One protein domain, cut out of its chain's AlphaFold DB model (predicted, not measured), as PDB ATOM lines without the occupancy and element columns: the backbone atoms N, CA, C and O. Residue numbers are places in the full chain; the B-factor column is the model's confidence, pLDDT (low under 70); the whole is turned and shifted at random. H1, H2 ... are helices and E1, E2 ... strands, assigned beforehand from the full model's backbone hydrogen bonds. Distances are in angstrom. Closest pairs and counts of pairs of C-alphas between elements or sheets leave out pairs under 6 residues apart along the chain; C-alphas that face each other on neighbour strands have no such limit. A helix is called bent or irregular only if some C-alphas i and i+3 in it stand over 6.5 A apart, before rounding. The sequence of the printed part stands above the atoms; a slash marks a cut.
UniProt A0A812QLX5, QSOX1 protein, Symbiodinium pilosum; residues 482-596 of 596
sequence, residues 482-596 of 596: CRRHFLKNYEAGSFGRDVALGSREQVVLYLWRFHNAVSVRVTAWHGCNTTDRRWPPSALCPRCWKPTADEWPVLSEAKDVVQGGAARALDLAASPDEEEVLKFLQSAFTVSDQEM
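Overview. This is residues 482 to 596 of the 596 residues of the protein "QSOX1 protein" of Symbiodinium pilosum (UniProt A0A812QLX5). One long helix, H3, makes the middle of this model: H2 folds back along its first part, H4 packs beside its last part, and H5 crosses it near its beginning at close to a right angle. H1 lies on one side of H3, and a small ladder of two very short strands, E1 and E2, lies on the other side amid long loops; residues 589 to 596 stick out as a tail. The printed part has 115 residues, with five named helices and two named strands in the order H1, H2, H3, E1, H4, E2, H5; the sheet, E1 - E2, is antiparallel, and the class is mostly helix. The whole is compact, with a radius of gyration of the C-alphas of 15.0 A, and elongated, with spans of 51 by 33 by 24 A.

Arrangement. H1, residues 482 to 491, is close to but not clearly touching H2, residues 494 to 500; their closest C-alphas, those of Tyr 490 and Arg 497, are 6.5 A apart. H3, residues 504 to 525, is the hub, touching three helices, and is near H1. H2 and H3 form a helical hairpin at a shallow tilt of 8 degrees, opposite ways; H3 touches H2 with residues 506 to 514 alone, and the closest C-alphas, those of Ala 500 and Gln 506, are 4.3 A apart. E1, residues 545 to 547, is the antiparallel neighbour of E2, residues 574 to 576, with N 546 and O 575 at 2.8 A and N 575 and O 546 at 2.9 A, within hydrogen-bond range. H4, residues 553 to 561, touches H3 at a shallow tilt of 19 degrees, the same way; the closest C-alphas are those of Arg 521 and Ala 558, 4.2 A. H5, residues 578 to 589, is about perpendicular to H3, at 89 degrees, and touches its residues 505 to 509 alone; the closest C-alphas are those of Leu 509 and Leu 582, 6.7 A. The helix packing is mostly aligned, but only just, with 2 of 3 pairs at a shallow tilt. In H1, H3 and H5 every O i to N i+4 pair is within hydrogen-bond range; in H4 3 of 5 are, and in H2 1 of 3, beside 3 of 4 O i to N i+3 pairs.

Along the chain. H1 begins at C-alpha 482, (-45.049, -9.913, 202.377), and is 14.1 A long. H2 and H4 are irregular: C-alphas 495 and 498 are 8.7 A apart, and C-alphas 554 and 557 are 7.3 A apart. H3 measures 31.6 A from C-alpha 504, (-27.810, -17.691, 217.203). H4 measures 14.4 A, and H5 16.0 A, ending at C-alpha 589, (-29.351, -26.164, 205.979).

Size, cuts and confidence. The C-alphas of Gly 564 and Gln 594, the two farthest apart, are 51.9 A apart. Without residues 589 to 596, which stand free, the body spans 40 by 33 by 23 A. The printed part has no cut. The links from H3 to E1, 19 residues, and from H4 to E2, 12 residues, are long. Mean pLDDT of the printed part is 83.1; residues 525 to 530, 562 to 572 and 592 to 596 are under 70.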
ATOM      1  N   CYS A 482     -45.928  -9.035 201.627       70.62
ATOM      2  CA  CYS A 482     -45.049  -9.913 202.377       70.62
ATOM      3  C   CYS A 482     -44.074  -9.094 203.234       70.62
ATOM      4  O   CYS A 482     -43.906  -9.380 204.411       70.62
ATOM      5  N   ARG A 483     -43.508  -8.024 202.659       78.38
ATOM      6  CA  ARG A 483     -42.638  -7.074 203.348       78.38
ATOM      7  C   ARG A 483     -43.348  -6.413 204.520       78.38
ATOM      8  O   ARG A 483     -42.857  -6.477 205.632       78.38
ATOM      9  N   ARG A 484     -44.538  -5.839 204.317       72.75
ATOM     10  CA  ARG A 484     -45.310  -5.226 205.413       72.75
ATOM     11  C   ARG A 484     -45.675  -6.223 206.505       72.75
ATOM     12  O   ARG A 484     -45.656  -5.865 207.674       72.75
ATOM     13  N   HIS A 485     -46.033  -7.450 206.132       82.81
ATOM     14  CA  HIS A 485     -46.326  -8.512 207.095       82.81
ATOM     15  C   HIS A 485     -45.082  -8.903 207.902       82.81
ATOM     16  O   HIS A 485     -45.186  -9.036 209.119       82.81
ATOM     17  N   PHE A 486     -43.922  -8.995 207.242       88.12
ATOM     18  CA  PHE A 486     -42.617  -9.158 207.881       88.12
ATOM     19  C   PHE A 486     -42.324  -8.025 208.869       88.12
ATOM     20  O   PHE A 486     -42.159  -8.300 210.052       88.12
ATOM     21  N   LEU A 487     -42.344  -6.769 208.409       88.12
ATOM     22  CA  LEU A 487     -42.021  -5.595 209.226       88.12
ATOM     23  C   LEU A 487     -42.961  -5.476 210.428       88.12
ATOM     24  O   LEU A 487     -42.493  -5.387 211.556       88.12
ATOM     25  N   LYS A 488     -44.278  -5.610 210.220       91.25
ATOM     26  CA  LYS A 488     -45.271  -5.567 211.306       91.25
ATOM     27  C   LYS A 488     -44.971  -6.602 212.395       91.25
ATOM     28  O   LYS A 488     -45.019  -6.278 213.575       91.25
ATOM     29  N   ASN A 489     -44.703  -7.850 212.011       93.44
ATOM     30  CA  ASN A 489     -44.436  -8.918 212.976       93.44
ATOM     31  C   ASN A 489     -43.069  -8.763 213.651       93.44
ATOM     32  O   ASN A 489     -42.945  -9.030 214.847       93.44
ATOM     33  N   TYR A 490     -42.063  -8.306 212.903       95.00
ATOM     34  CA  TYR A 490     -40.735  -8.012 213.427       95.00
ATOM     35  C   TYR A 490     -40.792  -6.888 214.474       95.00
ATOM     36  O   TYR A 490     -40.358  -7.092 215.611       95.00
ATOM     37  N   GLU A 491     -41.402  -5.747 214.139       94.06
ATOM     38  CA  GLU A 491     -41.608  -4.595 215.029       94.06
ATOM     39  C   GLU A 491     -42.422  -4.977 216.272       94.06
ATOM     40  O   GLU A 491     -42.064  -4.598 217.385       94.06
ATOM     41  N   ALA A 492     -43.459  -5.804 216.111       94.50
ATOM     42  CA  ALA A 492     -44.289  -6.281 217.218       94.50
ATOM     43  C   ALA A 492     -43.590  -7.293 218.148       94.50
ATOM     44  O   ALA A 492     -44.198  -7.732 219.120       94.50
ATOM     45  N   GLY A 493     -42.355  -7.717 217.855       95.50
ATOM     46  CA  GLY A 493     -41.652  -8.714 218.676       95.50
ATOM     47  C   GLY A 493     -42.217 -10.135 218.535       95.50
ATOM     48  O   GLY A 493     -41.936 -11.011 219.355       95.50
ATOM     49  N   SER A 494     -43.019 -10.385 217.496       95.06
ATOM     50  CA  SER A 494     -43.762 -11.639 217.331       95.06
ATOM     51  C   SER A 494     -42.827 -12.836 217.143       95.06
ATOM     52  O   SER A 494     -41.685 -12.694 216.709       95.06
ATOM     53  N   PHE A 495     -43.313 -14.034 217.473       95.62
ATOM     54  CA  PHE A 495     -42.599 -15.308 217.280       95.62
ATOM     55  C   PHE A 495     -41.228 -15.407 217.986       95.62
ATOM     56  O   PHE A 495     -40.369 -16.192 217.582       95.62
ATOM     57  N   GLY A 496     -41.025 -14.635 219.061       95.00
ATOM     58  CA  GLY A 496     -39.800 -14.669 219.866       95.00
ATOM     59  C   GLY A 496     -38.656 -13.818 219.307       95.00
ATOM     60  O   GLY A 496     -37.496 -14.112 219.594       95.00
ATOM     61  N   ARG A 497     -38.960 -12.776 218.518       96.50
ATOM     62  CA  ARG A 497     -37.955 -11.893 217.898       96.50
ATOM     63  C   ARG A 497     -36.989 -11.288 218.916       96.50
ATOM     64  O   ARG A 497     -35.794 -11.280 218.659       96.50
ATOM     65  N   ASP A 498     -37.472 -10.809 220.065       96.88
ATOM     66  CA  ASP A 498     -36.610 -10.199 221.095       96.88
ATOM     67  C   ASP A 498     -35.587 -11.187 221.670       96.88
ATOM     68  O   ASP A 498     -34.431 -10.833 221.885       96.88
ATOM     69  N   VAL A 499     -35.985 -12.450 221.852       96.69
ATOM     70  CA  VAL A 499     -35.094 -13.516 222.332       96.69
ATOM     71  C   VAL A 499     -34.042 -13.858 221.270       96.69
ATOM     72  O   VAL A 499     -32.874 -14.079 221.593       96.69
ATOM     73  N   ALA A 500     -34.433 -13.848 219.993       97.06
ATOM     74  CA  ALA A 500     -33.536 -14.106 218.871       97.06
ATOM     75  C   ALA A 500     -32.389 -13.093 218.758       97.06
ATOM     76  O   ALA A 500     -31.301 -13.461 218.329       97.06
ATOM     77  N   LEU A 501     -32.579 -11.846 219.199       96.19
ATOM     78  CA  LEU A 501     -31.512 -10.837 219.181       96.19
ATOM     79  C   LEU A 501     -30.317 -11.198 220.086       96.19
ATOM     80  O   LEU A 501     -29.241 -10.636 219.911       96.19
ATOM     81  N   GLY A 502     -30.480 -12.131 221.031       95.94
ATOM     82  CA  GLY A 502     -29.429 -12.528 221.974       95.94
ATOM     83  C   GLY A 502     -28.732 -13.864 221.690       95.94
ATOM     84  O   GLY A 502     -27.729 -14.155 222.336       95.94
ATOM     85  N   SER A 503     -29.233 -14.700 220.771       97.06
ATOM     86  CA  SER A 503     -28.726 -16.073 220.571       97.06
ATOM     87  C   SER A 503     -28.864 -16.529 219.121       97.06
ATOM     88  O   SER A 503     -29.921 -16.374 218.510       97.06
ATOM     89  N   ARG A 504     -27.806 -17.149 218.573       97.12
ATOM     90  CA  ARG A 504     -27.810 -17.691 217.203       97.12
ATOM     91  C   ARG A 504     -28.783 -18.856 217.061       97.12
ATOM     92  O   ARG A 504     -29.482 -18.934 216.053       97.12
ATOM     93  N   GLU A 505     -28.901 -19.702 218.085       97.81
ATOM     94  CA  GLU A 505     -29.926 -20.748 218.152       97.81
ATOM     95  C   GLU A 505     -31.329 -20.154 218.024       97.81
ATOM     96  O   GLU A 505     -32.166 -20.649 217.267       97.81
ATOM     97  N   GLN A 506     -31.580 -19.050 218.728       98.00
ATOM     98  CA  GLN A 506     -32.886 -18.404 218.718       98.00
ATOM     99  C   GLN A 506     -33.156 -17.626 217.425       98.00
ATOM    100  O   GLN A 506     -34.321 -17.520 217.053       98.00
ATOM    101  N   VAL A 507     -32.140 -17.169 216.680       98.44
ATOM    102  CA  VAL A 507     -32.322 -16.663 215.300       98.44
ATOM    103  C   VAL A 507     -32.807 -17.771 214.369       98.44
ATOM    104  O   VAL A 507     -33.777 -17.567 213.635       98.44
ATOM    105  N   VAL A 508     -32.179 -18.951 214.423       98.50
ATOM    106  CA  VAL A 508     -32.588 -20.119 213.622       98.50
ATOM    107  C   VAL A 508     -34.044 -20.487 213.928       98.50
ATOM    108  O   VAL A 508     -34.863 -20.618 213.015       98.50
ATOM    109  N   LEU A 509     -34.400 -20.572 215.213       98.50
ATOM    110  CA  LEU A 509     -35.767 -20.880 215.633       98.50
ATOM    111  C   LEU A 509     -36.760 -19.760 215.301       98.50
ATOM    112  O   LEU A 509     -37.868 -20.056 214.868       98.50
ATOM    113  N   TYR A 510     -36.397 -18.485 215.445       98.31
ATOM    114  CA  TYR A 510     -37.267 -17.361 215.085       98.31
ATOM    115  C   TYR A 510     -37.654 -17.394 213.606       98.31
ATOM    116  O   TYR A 510     -38.843 -17.334 213.284       98.31
ATOM    117  N   LEU A 511     -36.672 -17.542 212.710       98.25
ATOM    118  CA  LEU A 511     -36.943 -17.635 211.276       98.25
ATOM    119  C   LEU A 511     -37.849 -18.829 210.973       98.25
ATOM    120  O   LEU A 511     -38.733 -18.729 210.125       98.25
ATOM    121  N   TRP A 512     -37.666 -19.952 211.671       98.06
ATOM    122  CA  TRP A 512     -38.490 -21.145 211.491       98.06
ATOM    123  C   TRP A 512     -39.925 -20.965 212.004       98.06
ATOM    124  O   TRP A 512     -40.867 -21.284 211.269       98.06
ATOM    125  N   ARG A 513     -40.118 -20.410 213.209       97.62
ATOM    126  CA  ARG A 513     -41.446 -20.095 213.762       97.62
ATOM    127  C   ARG A 513     -42.184 -19.130 212.843       97.62
ATOM    128  O   ARG A 513     -43.332 -19.379 212.478       97.62
ATOM    129  N   PHE A 514     -41.514 -18.057 212.424       97.38
ATOM    130  CA  PHE A 514     -42.138 -17.052 211.578       97.38
ATOM    131  C   PHE A 514     -42.457 -17.602 210.180       97.38
ATOM    132  O   PHE A 514     -43.560 -17.400 209.671       97.38
ATOM    133  N   HIS A 515     -41.550 -18.371 209.573       96.06
ATOM    134  CA  HIS A 515     -41.820 -18.996 208.278       96.06
ATOM    135  C   HIS A 515     -43.009 -19.965 208.358       96.06
ATOM    136  O   HIS A 515     -43.879 -19.928 207.491       96.06
ATOM    137  N   ASN A 516     -43.121 -20.758 209.429       94.06
ATOM    138  CA  ASN A 516     -44.300 -21.593 209.659       94.06
ATOM    139  C   ASN A 516     -45.585 -20.770 209.774       94.06
ATOM    140  O   ASN A 516     -46.586 -21.156 209.174       94.06
ATOM    141  N   ALA A 517     -45.552 -19.634 210.480       92.19
ATOM    142  CA  ALA A 517     -46.718 -18.764 210.651       92.19
ATOM    143  C   ALA A 517     -47.187 -18.223 209.297       92.19
ATOM    144  O   ALA A 517     -48.376 -18.241 208.976       92.19
ATOM    145  N   VAL A 518     -46.232 -17.834 208.445       88.00
ATOM    146  CA  VAL A 518     -46.499 -17.455 207.057       88.00
ATOM    147  C   VAL A 518     -47.099 -18.626 206.274       88.00
ATOM    148  O   VAL A 518     -48.114 -18.430 205.605       88.00
ATOM    149  N   SER A 519     -46.536 -19.834 206.365       86.56
ATOM    150  CA  SER A 519     -47.012 -21.007 205.618       86.56
ATOM    151  C   SER A 519     -48.451 -21.390 205.964       86.56
ATOM    152  O   SER A 519     -49.271 -21.576 205.058       86.56
ATOM    153  N   VAL A 520     -48.802 -21.456 207.252       85.62
ATOM    154  CA  VAL A 520     -50.175 -21.792 207.669       85.62
ATOM    155  C   VAL A 520     -51.162 -20.679 207.319       85.62
ATOM    156  O   VAL A 520     -52.254 -20.961 206.827       85.62
ATOM    157  N   ARG A 521     -50.763 -19.407 207.459       82.94
ATOM    158  CA  ARG A 521     -51.605 -18.258 207.099       82.94
ATOM    159  C   ARG A 521     -51.881 -18.187 205.602       82.94
ATOM    160  O   ARG A 521     -53.014 -17.939 205.203       82.94
ATOM    161  N   VAL A 522     -50.862 -18.384 204.765       74.62
ATOM    162  CA  VAL A 522     -51.031 -18.388 203.303       74.62
ATOM    163  C   VAL A 522     -51.987 -19.505 202.894       74.62
ATOM    164  O   VAL A 522     -52.890 -19.278 202.096       74.62
ATOM    165  N   THR A 523     -51.852 -20.683 203.500       72.19
ATOM    166  CA  THR A 523     -52.739 -21.829 203.255       72.19
ATOM    167  C   THR A 523     -54.191 -21.515 203.620       72.19
ATOM    168  O   THR A 523     -55.087 -21.740 202.806       72.19
ATOM    169  N   ALA A 524     -54.413 -20.925 204.796       75.31
ATOM    170  CA  ALA A 524     -55.731 -20.477 205.243       75.31
ATOM    171  C   ALA A 524     -56.345 -19.425 204.302       75.31
ATOM    172  O   ALA A 524     -57.515 -19.515 203.938       75.31
ATOM    173  N   TRP A 525     -55.548 -18.458 203.837       67.06
ATOM    174  CA  TRP A 525     -56.018 -17.420 202.913       67.06
ATOM    175  C   TRP A 525     -56.492 -17.988 201.567       67.06
ATOM    176  O   TRP A 525     -57.419 -17.454 200.960       67.06
ATOM    177  N   HIS A 526     -55.915 -19.102 201.116       65.19
ATOM    178  CA  HIS A 526     -56.353 -19.802 199.906       65.19
ATOM    179  C   HIS A 526     -57.506 -20.793 200.143       65.19
ATOM    180  O   HIS A 526     -57.831 -21.570 199.248       65.19
ATOM    181  N   GLY A 527     -58.127 -20.792 201.330       65.62
ATOM    182  CA  GLY A 527     -59.230 -21.695 201.673       65.62
ATOM    183  C   GLY A 527     -58.812 -23.164 201.810       65.62
ATOM    184  O   GLY A 527     -59.668 -24.044 201.866       65.62
ATOM    185  N   CYS A 528     -57.508 -23.449 201.885       68.94
ATOM    186  CA  CYS A 528     -56.949 -24.800 201.958       68.94
ATOM    187  C   CYS A 528     -56.931 -25.337 203.405       68.94
ATOM    188  O   CYS A 528     -55.934 -25.881 203.875       68.94
ATOM    189  N   ASN A 529     -58.044 -25.186 204.125       67.19
ATOM    190  CA  ASN A 529     -58.120 -25.302 205.592       67.19
ATOM    191  C   ASN A 529     -57.999 -26.742 206.135       67.19
ATOM    192  O   ASN A 529     -57.983 -26.966 207.348       67.19
ATOM    193  N   THR A 530     -57.932 -27.733 205.246       67.62
ATOM    194  CA  THR A 530     -57.762 -29.156 205.575       67.62
ATOM    195  C   THR A 530     -56.318 -29.636 205.440       67.62
ATOM    196  O   THR A 530     -56.023 -30.761 205.841       67.62
ATOM    197  N   THR A 531     -55.426 -28.816 204.883       72.25
ATOM    198  CA  THR A 531     -54.028 -29.174 204.619       72.25
ATOM    199  C   THR A 531     -53.139 -28.604 205.716       72.25
ATOM    200  O   THR A 531     -53.030 -27.389 205.858       72.25
ATOM    201  N   ASP A 532     -52.484 -29.473 206.488       75.88
ATOM    202  CA  ASP A 532     -51.423 -29.032 207.396       75.88
ATOM    203  C   ASP A 532     -50.236 -28.532 206.561       75.88
ATOM    204  O   ASP A 532     -49.897 -29.117 205.539       75.88
ATOM    205  N   ARG A 533     -49.656 -27.391 206.929       81.44
ATOM    206  CA  ARG A 533     -48.486 -26.804 206.253       81.44
ATOM    207  C   ARG A 533     -47.384 -26.420 207.228       81.44
ATOM    208  O   ARG A 533     -46.471 -25.676 206.871       81.44
ATOM    209  N   ARG A 534     -47.447 -26.962 208.445       87.38
ATOM    210  CA  ARG A 534     -46.344 -26.892 209.396       87.38
ATOM    211  C   ARG A 534     -45.164 -27.716 208.878       87.38
ATOM    212  O   ARG A 534     -45.342 -28.782 208.285       87.38
ATOM    213  N   TRP A 535     -43.957 -27.203 209.070       90.12
ATOM    214  CA  TRP A 535     -42.699 -27.790 208.628       90.12
ATOM    215  C   TRP A 535     -41.710 -27.845 209.807       90.12
ATOM    216  O   TRP A 535     -41.618 -26.866 210.550       90.12
ATOM    217  N   PRO A 536     -40.940 -28.933 209.977       90.50
ATOM    218  CA  PRO A 536     -40.928 -30.112 209.114       90.50
ATOM    219  C   PRO A 536     -42.184 -30.971 209.280       90.50
ATOM    220  O   PRO A 536     -42.725 -31.043 210.381       90.50
ATOM    221  N   PRO A 537     -42.658 -31.653 208.226       84.62
ATOM    222  CA  PRO A 537     -43.708 -32.652 208.379       84.62
ATOM    223  C   PRO A 537     -43.271 -33.741 209.368       84.62
ATOM    224  O   PRO A 537     -42.097 -34.119 209.425       84.62
ATOM    225  N   SER A 538     -44.224 -34.284 210.130       78.50
ATOM    226  CA  SER A 538     -43.955 -35.330 211.129       78.50
ATOM    227  C   SER A 538     -43.300 -36.573 210.524       78.50
ATOM    228  O   SER A 538     -42.495 -37.216 211.180       78.50
ATOM    229  N   ALA A 539     -43.572 -36.873 209.253       79.12
ATOM    230  CA  ALA A 539     -42.932 -37.964 208.523       79.12
ATOM    231  C   ALA A 539     -41.420 -37.755 208.278       79.12
ATOM    232  O   ALA A 539     -40.706 -38.738 208.086       79.12
ATOM    233  N   LEU A 540     -40.930 -36.507 208.283       84.62
ATOM    234  CA  LEU A 540     -39.498 -36.188 208.186       84.62
ATOM    235  C   LEU A 540     -38.827 -36.091 209.549       84.62
ATOM    236  O   LEU A 540     -37.695 -36.540 209.708       84.62
ATOM    237  N   CYS A 541     -39.520 -35.521 210.530       87.12
ATOM    238  CA  CYS A 541     -39.017 -35.438 211.890       87.12
ATOM    239  C   CYS A 541     -40.121 -35.779 212.898       87.12
ATOM    240  O   CYS A 541     -40.759 -34.878 213.446       87.12
ATOM    241  N   PRO A 542     -40.345 -37.073 213.194       87.25
ATOM    242  CA  PRO A 542     -41.364 -37.479 214.162       87.25
ATOM    243  C   PRO A 542     -41.081 -36.934 215.564       87.25
ATOM    244  O   PRO A 542     -41.995 -36.558 216.287       87.25
ATOM    245  N   ARG A 543     -39.794 -36.843 215.929       91.69
ATOM    246  CA  ARG A 543     -39.331 -36.338 217.230       91.69
ATOM    247  C   ARG A 543     -39.510 -34.828 217.396       91.69
ATOM    248  O   ARG A 543     -39.524 -34.355 218.524       91.69
ATOM    249  N   CYS A 544     -39.688 -34.094 216.297       92.06
ATOM    250  CA  CYS A 544     -39.914 -32.653 216.323       92.06
ATOM    251  C   CYS A 544     -41.316 -32.275 216.819       92.06
ATOM    252  O   CYS A 544     -41.559 -31.095 217.033       92.06
ATOM    253  N   TRP A 545     -42.241 -33.227 216.987       88.56
ATOM    254  CA  TRP A 545     -43.631 -32.948 217.351       88.56
ATOM    255  C   TRP A 545     -44.052 -33.745 218.582       88.56
ATOM    256  O   TRP A 545     -43.897 -34.964 218.635       88.56
ATOM    257  N   LYS A 546     -44.636 -33.055 219.563       86.44
ATOM    258  CA  LYS A 546     -45.192 -33.642 220.785       86.44
ATOM    259  C   LYS A 546     -46.706 -33.443 220.816       86.44
ATOM    260  O   LYS A 546     -47.159 -32.328 220.551       86.44
ATOM    261  N   PRO A 547     -47.496 -34.471 221.171       83.06
ATOM    262  CA  PRO A 547     -48.917 -34.287 221.445       83.06
ATOM    263  C   PRO A 547     -49.110 -33.279 222.581       83.06
ATOM    264  O   PRO A 547     -48.483 -33.412 223.632       83.06
ATOM    265  N   THR A 548     -49.964 -32.279 222.385       79.69
ATOM    266  CA  THR A 548     -50.324 -31.325 223.444       79.69
ATOM    267  C   THR A 548     -51.704 -30.724 223.208       79.69
ATOM    268  O   THR A 548     -52.173 -30.665 222.072       79.69
ATOM    269  N   ALA A 549     -52.335 -30.267 224.289       71.88
ATOM    270  CA  ALA A 549     -53.551 -29.463 224.240       71.88
ATOM    271  C   ALA A 549     -53.261 -27.960 224.051       71.88
ATOM    272  O   ALA A 549     -54.168 -27.216 223.686       71.88
ATOM    273  N   ASP A 550     -52.020 -27.521 224.288       76.69
ATOM    274  CA  ASP A 550     -51.633 -26.115 224.178       76.69
ATOM    275  C   ASP A 550     -51.514 -25.676 222.720       76.69
ATOM    276  O   ASP A 550     -50.913 -26.357 221.882       76.69
ATOM    277  N   GLU A 551     -52.048 -24.494 222.431       76.56
ATOM    278  CA  GLU A 551     -52.009 -23.928 221.094       76.56
ATOM    279  C   GLU A 551     -50.646 -23.301 220.785       76.56
ATOM    280  O   GLU A 551     -50.138 -22.452 221.520       76.56
ATOM    281  N   TRP A 552     -50.074 -23.676 219.641       86.69
ATOM    282  CA  TRP A 552     -48.848 -23.064 219.153       86.69
ATOM    283  C   TRP A 552     -49.141 -21.657 218.588       86.69
ATOM    284  O   TRP A 552     -49.884 -21.556 217.608       86.69
ATOM    285  N   PRO A 553     -48.538 -20.564 219.114       86.12
ATOM    286  CA  PRO A 553     -48.871 -19.185 218.715       86.12
ATOM    287  C   PRO A 553     -48.721 -18.879 217.220       86.12
ATOM    288  O   PRO A 553     -49.347 -17.959 216.696       86.12
ATOM    289  N   VAL A 554     -47.916 -19.678 216.517       88.75
ATOM    290  CA  VAL A 554     -47.737 -19.676 215.057       88.75
ATOM    291  C   VAL A 554     -49.054 -19.858 214.285       88.75
ATOM    292  O   VAL A 554     -49.147 -19.428 213.137       88.75
ATOM    293  N   LEU A 555     -50.081 -20.454 214.898       86.25
ATOM    294  CA  LEU A 555     -51.381 -20.715 214.270       86.25
ATOM    295  C   LEU A 555     -52.376 -19.549 214.375       86.25
ATOM    296  O   LEU A 555     -53.363 -19.536 213.639       86.25
ATOM    297  N   SER A 556     -52.113 -18.568 215.245       85.38
ATOM    298  CA  SER A 556     -53.051 -17.484 215.584       85.38
ATOM    299  C   SER A 556     -53.557 -16.719 214.356       85.38
ATOM    300  O   SER A 556     -54.760 -16.679 214.101       85.38
ATOM    301  N   GLU A 557     -52.645 -16.206 213.526       83.50
ATOM    302  CA  GLU A 557     -53.023 -15.446 212.330       83.50
ATOM    303  C   GLU A 557     -53.805 -16.292 211.307       83.50
ATOM    304  O   GLU A 557     -54.625 -15.758 210.564       83.50
ATOM    305  N   ALA A 558     -53.555 -17.604 211.230       79.00
ATOM    306  CA  ALA A 558     -54.286 -18.486 210.323       79.00
ATOM    307  C   ALA A 558     -55.726 -18.714 210.798       79.00
ATOM    308  O   ALA A 558     -56.637 -18.752 209.973       79.00
ATOM    309  N   LYS A 559     -55.954 -18.813 212.113       81.19
ATOM    310  CA  LYS A 559     -57.302 -18.948 212.682       81.19
ATOM    311  C   LYS A 559     -58.147 -17.694 212.478       81.19
ATOM    312  O   LYS A 559     -59.321 -17.816 212.127       81.19
ATOM    313  N   ASP A 560     -57.548 -16.510 212.592       79.81
ATOM    314  CA  ASP A 560     -58.230 -15.239 212.310       79.81
ATOM    315  C   ASP A 560     -58.742 -15.150 210.865       79.81
ATOM    316  O   ASP A 560     -59.791 -14.562 210.606       79.81
ATOM    317  N   VAL A 561     -58.041 -15.772 209.915       72.06
ATOM    318  CA  VAL A 561     -58.441 -15.797 208.500       72.06
ATOM    319  C   VAL A 561     -59.640 -16.723 208.245       72.06
ATOM    320  O   VAL A 561     -60.409 -16.478 207.317       72.06
ATOM    321  N   VAL A 562     -59.830 -17.773 209.050       69.31
ATOM    322  CA  VAL A 562     -60.816 -18.845 208.795       69.31
ATOM    323  C   VAL A 562     -62.168 -18.616 209.493       69.31
ATOM    324  O   VAL A 562     -63.075 -19.431 209.333       69.31
ATOM    325  N   GLN A 563     -62.343 -17.518 210.241       53.91
ATOM    326  CA  GLN A 563     -63.527 -17.233 211.075       53.91
ATOM    327  C   GLN A 563     -64.870 -17.584 210.385       53.91
ATOM    328  O   GLN A 563     -65.399 -16.817 209.582       53.91
ATOM    329  N   GLY A 564     -65.416 -18.774 210.702       51.47
ATOM    330  CA  GLY A 564     -66.664 -19.308 210.133       51.47
ATOM    331  C   GLY A 564     -66.706 -20.818 209.825       51.47
ATOM    332  O   GLY A 564     -67.792 -21.331 209.564       51.47
ATOM    333  N   GLY A 565     -65.587 -21.557 209.873       51.88
ATOM    334  CA  GLY A 565     -65.577 -23.012 209.636       51.88
ATOM    335  C   GLY A 565     -64.489 -23.772 210.401       51.88
ATOM    336  O   GLY A 565     -63.449 -23.211 210.730       51.88
ATOM    337  N   ALA A 566     -64.724 -25.057 210.689       50.62
ATOM    338  CA  ALA A 566     -63.748 -25.924 211.354       50.62
ATOM    339  C   ALA A 566     -62.564 -26.237 210.419       50.62
ATOM    340  O   ALA A 566     -62.751 -26.814 209.345       50.62
ATOM    341  N   ALA A 567     -61.344 -25.879 210.824       60.47
ATOM    342  CA  ALA A 567     -60.119 -26.161 210.080       60.47
ATOM    343  C   ALA A 567     -59.373 -27.334 210.721       60.47
ATOM    344  O   ALA A 567     -58.519 -27.149 211.584       60.47
ATOM    345  N   ARG A 568     -59.650 -28.554 210.244       60.56
ATOM    346  CA  ARG A 568     -59.064 -29.800 210.774       60.56
ATOM    347  C   ARG A 568     -57.530 -29.773 210.881       60.56
ATOM    348  O   ARG A 568     -56.982 -30.447 211.746       60.56
ATOM    349  N   ALA A 569     -56.839 -29.023 210.020       60.44
ATOM    350  CA  ALA A 569     -55.382 -28.887 210.047       60.44
ATOM    351  C   ALA A 569     -54.854 -27.912 211.122       60.44
ATOM    352  O   ALA A 569     -53.734 -28.088 211.596       60.44
ATOM    353  N   LEU A 570     -55.643 -26.906 211.519       65.62
ATOM    354  CA  LEU A 570     -55.279 -25.931 212.561       65.62
ATOM    355  C   LEU A 570     -55.605 -26.436 213.978       65.62
ATOM    356  O   LEU A 570     -55.077 -25.901 214.948       65.62
ATOM    357  N   ASP A 571     -56.424 -27.487 214.082       65.31
ATOM    358  CA  ASP A 571     -56.810 -28.141 215.340       65.31
ATOM    359  C   ASP A 571     -55.957 -29.385 215.658       65.31
ATOM    360  O   ASP A 571     -56.272 -30.170 216.555       65.31
ATOM    361  N   LEU A 572     -54.870 -29.608 214.912       67.75
ATOM    362  CA  LEU A 572     -53.949 -30.710 215.173       67.75
ATOM    363  C   LEU A 572     -53.221 -30.465 216.503       67.75
ATOM    364  O   LEU A 572     -52.296 -29.654 216.552       67.75
ATOM    365  N   ALA A 573     -53.635 -31.202 217.542       71.38
ATOM    366  CA  ALA A 573     -53.145 -31.199 218.927       71.38
ATOM    367  C   ALA A 573     -51.674 -31.650 219.066       71.38
ATOM    368  O   ALA A 573     -51.352 -32.662 219.694       71.38
ATOM    369  N   ALA A 574     -50.769 -30.928 218.411       80.88
ATOM    370  CA  ALA A 574     -49.339 -31.171 218.417       80.88
ATOM    371  C   ALA A 574     -48.574 -29.846 218.386       80.88
ATOM    372  O   ALA A 574     -48.821 -28.998 217.524       80.88
ATOM    373  N   SER A 575     -47.608 -29.722 219.290       85.00
ATOM    374  CA  SER A 575     -46.688 -28.588 219.379       85.00
ATOM    375  C   SER A 575     -45.256 -29.061 219.168       85.00
ATOM    376  O   SER A 575     -44.946 -30.236 219.396       85.00
ATOM    377  N   PRO A 576     -44.378 -28.175 218.693       91.75
ATOM    378  CA  PRO A 576     -43.019 -28.559 218.362       91.75
ATOM    379  C   PRO A 576     -42.154 -28.811 219.606       91.75
ATOM    380  O   PRO A 576     -42.266 -28.113 220.612       91.75
ATOM    381  N   ASP A 577     -41.240 -29.773 219.505       94.25
ATOM    382  CA  ASP A 577     -40.053 -29.859 220.355       94.25
ATOM    383  C   ASP A 577     -38.935 -29.036 219.711       94.25
ATOM    384  O   ASP A 577     -38.281 -29.485 218.769       94.25
ATOM    385  N   GLU A 578     -38.736 -27.809 220.189       95.38
ATOM    386  CA  GLU A 578     -37.800 -26.873 219.564       95.38
ATOM    387  C   GLU A 578     -36.333 -27.316 219.634       95.38
ATOM    388  O   GLU A 578     -35.546 -26.928 218.773       95.38
ATOM    389  N   GLU A 579     -35.962 -28.163 220.598       96.25
ATOM    390  CA  GLU A 579     -34.608 -28.716 220.669       96.25
ATOM    391  C   GLU A 579     -34.367 -29.706 219.520       96.25
ATOM    392  O   GLU A 579     -33.344 -29.657 218.833       96.25
ATOM    393  N   GLU A 580     -35.331 -30.591 219.268       97.00
ATOM    394  CA  GLU A 580     -35.267 -31.547 218.158       97.00
ATOM    395  C   GLU A 580     -35.436 -30.851 216.799       97.00
ATOM    396  O   GLU A 580     -34.754 -31.205 215.835       97.00
ATOM    397  N   VAL A 581     -36.267 -29.805 216.726       96.88
ATOM    398  CA  VAL A 581     -36.390 -28.947 215.538       96.88
ATOM    399  C   VAL A 581     -35.074 -28.244 215.223       96.88
ATOM    400  O   VAL A 581     -34.686 -28.202 214.057       96.88
ATOM    401  N   LEU A 582     -34.366 -27.710 216.223       97.31
ATOM    402  CA  LEU A 582     -33.082 -27.045 216.002       97.31
ATOM    403  C   LEU A 582     -32.055 -28.011 215.394       97.31
ATOM    404  O   LEU A 582     -31.425 -27.676 214.391       97.31
ATOM    405  N   LYS A 583     -31.949 -29.235 215.935       95.31
ATOM    406  CA  LYS A 583     -31.085 -30.296 215.381       95.31
ATOM    407  C   LYS A 583     -31.448 -30.599 213.925       95.31
ATOM    408  O   LYS A 583     -30.569 -30.694 213.067       95.31
ATOM    409  N   PHE A 584     -32.747 -30.701 213.631       94.56
ATOM    410  CA  PHE A 584     -33.234 -30.919 212.272       94.56
ATOM    411  C   PHE A 584     -32.863 -29.760 211.331       94.56
ATOM    412  O   PHE A 584     -32.316 -30.004 210.257       94.56
ATOM    413  N   LEU A 585     -33.089 -28.506 211.735       95.50
ATOM    414  CA  LEU A 585     -32.759 -27.310 210.949       95.50
ATOM    415  C   LEU A 585     -31.268 -27.239 210.609       95.50
ATOM    416  O   LEU A 585     -30.919 -27.008 209.451       95.50
ATOM    417  N   GLN A 586     -30.391 -27.512 211.577       92.50
ATOM    418  CA  GLN A 586     -28.951 -27.563 211.328       92.50
ATOM    419  C   GLN A 586     -28.610 -28.624 210.274       92.50
ATOM    420  O   GLN A 586     -27.909 -28.312 209.313       92.50
ATOM    421  N   SER A 587     -29.173 -29.832 210.377       90.62
ATOM    422  CA  SER A 587     -28.960 -30.887 209.371       90.62
ATOM    423  C   SER A 587     -29.560 -30.568 207.994       90.62
ATOM    424  O   SER A 587     -29.079 -31.062 206.980       90.62
ATOM    425  N   ALA A 588     -30.610 -29.743 207.938       90.81
ATOM    426  CA  ALA A 588     -31.309 -29.411 206.700       90.81
ATOM    427  C   ALA A 588     -30.634 -28.278 205.909       90.81
ATOM    428  O   ALA A 588     -30.767 -28.227 204.686       90.81
ATOM    429  N   PHE A 589     -29.927 -27.369 206.589       92.62
ATOM    430  CA  PHE A 589     -29.351 -26.164 205.979       92.62
ATOM    431  C   PHE A 589     -27.822 -26.100 206.027       92.62
ATOM    432  O   PHE A 589     -27.233 -25.290 205.304       92.62
ATOM    433  N   THR A 590     -27.174 -26.958 206.814       88.31
ATOM    434  CA  THR A 590     -25.714 -27.014 206.921       88.31
ATOM    435  C   THR A 590     -25.183 -28.421 206.691       88.31
ATOM    436  O   THR A 590     -25.880 -29.404 206.919       88.31
ATOM    437  N   VAL A 591     -23.951 -28.505 206.190       79.00
ATOM    438  CA  VAL A 591     -23.250 -29.770 205.943       79.00
ATOM    439  C   VAL A 591     -22.430 -30.128 207.183       79.00
ATOM    440  O   VAL A 591     -21.915 -29.235 207.860       79.00
ATOM    441  N   SER A 592     -22.326 -31.421 207.496       65.62
ATOM    442  CA  SER A 592     -21.479 -31.879 208.599       65.62
ATOM    443  C   SER A 592     -19.991 -31.724 208.260       65.62
ATOM    444  O   SER A 592     -19.596 -31.797 207.098       65.62
ATOM    445  N   ASP A 593     -19.132 -31.566 209.270       55.22
ATOM    446  CA  ASP A 593     -17.678 -31.441 209.056       55.22
ATOM    447  C   ASP A 593     -17.043 -32.690 208.406       55.22
ATOM    448  O   ASP A 593     -15.903 -32.633 207.961       55.22
ATOM    449  N   GLN A 594     -17.756 -33.822 208.360       46.94
ATOM    450  CA  GLN A 594     -17.319 -35.060 207.700       46.94
ATOM    451  C   GLN A 594     -17.664 -35.107 206.202       46.94
ATOM    452  O   GLN A 594     -17.155 -35.969 205.488       46.94
ATOM    453  N   GLU A 595     -18.549 -34.223 205.739       52.59
ATOM    454  CA  GLU A 595     -19.061 -34.164 204.364       52.59
ATOM    455  C   GLU A 595     -18.528 -32.955 203.568       52.59
ATOM    456  O   GLU A 595     -18.779 -32.876 202.360       52.59
ATOM    457  N   MET A 596     -17.824 -32.020 204.228       49.41
ATOM    458  CA  MET A 596     -16.970 -31.005 203.586       49.41
ATOM    459  C   MET A 596     -15.622 -31.605 203.199       49.41
ATOM    460  O   MET A 596     -15.108 -31.196 202.135       49.41
TER     461      MET A 596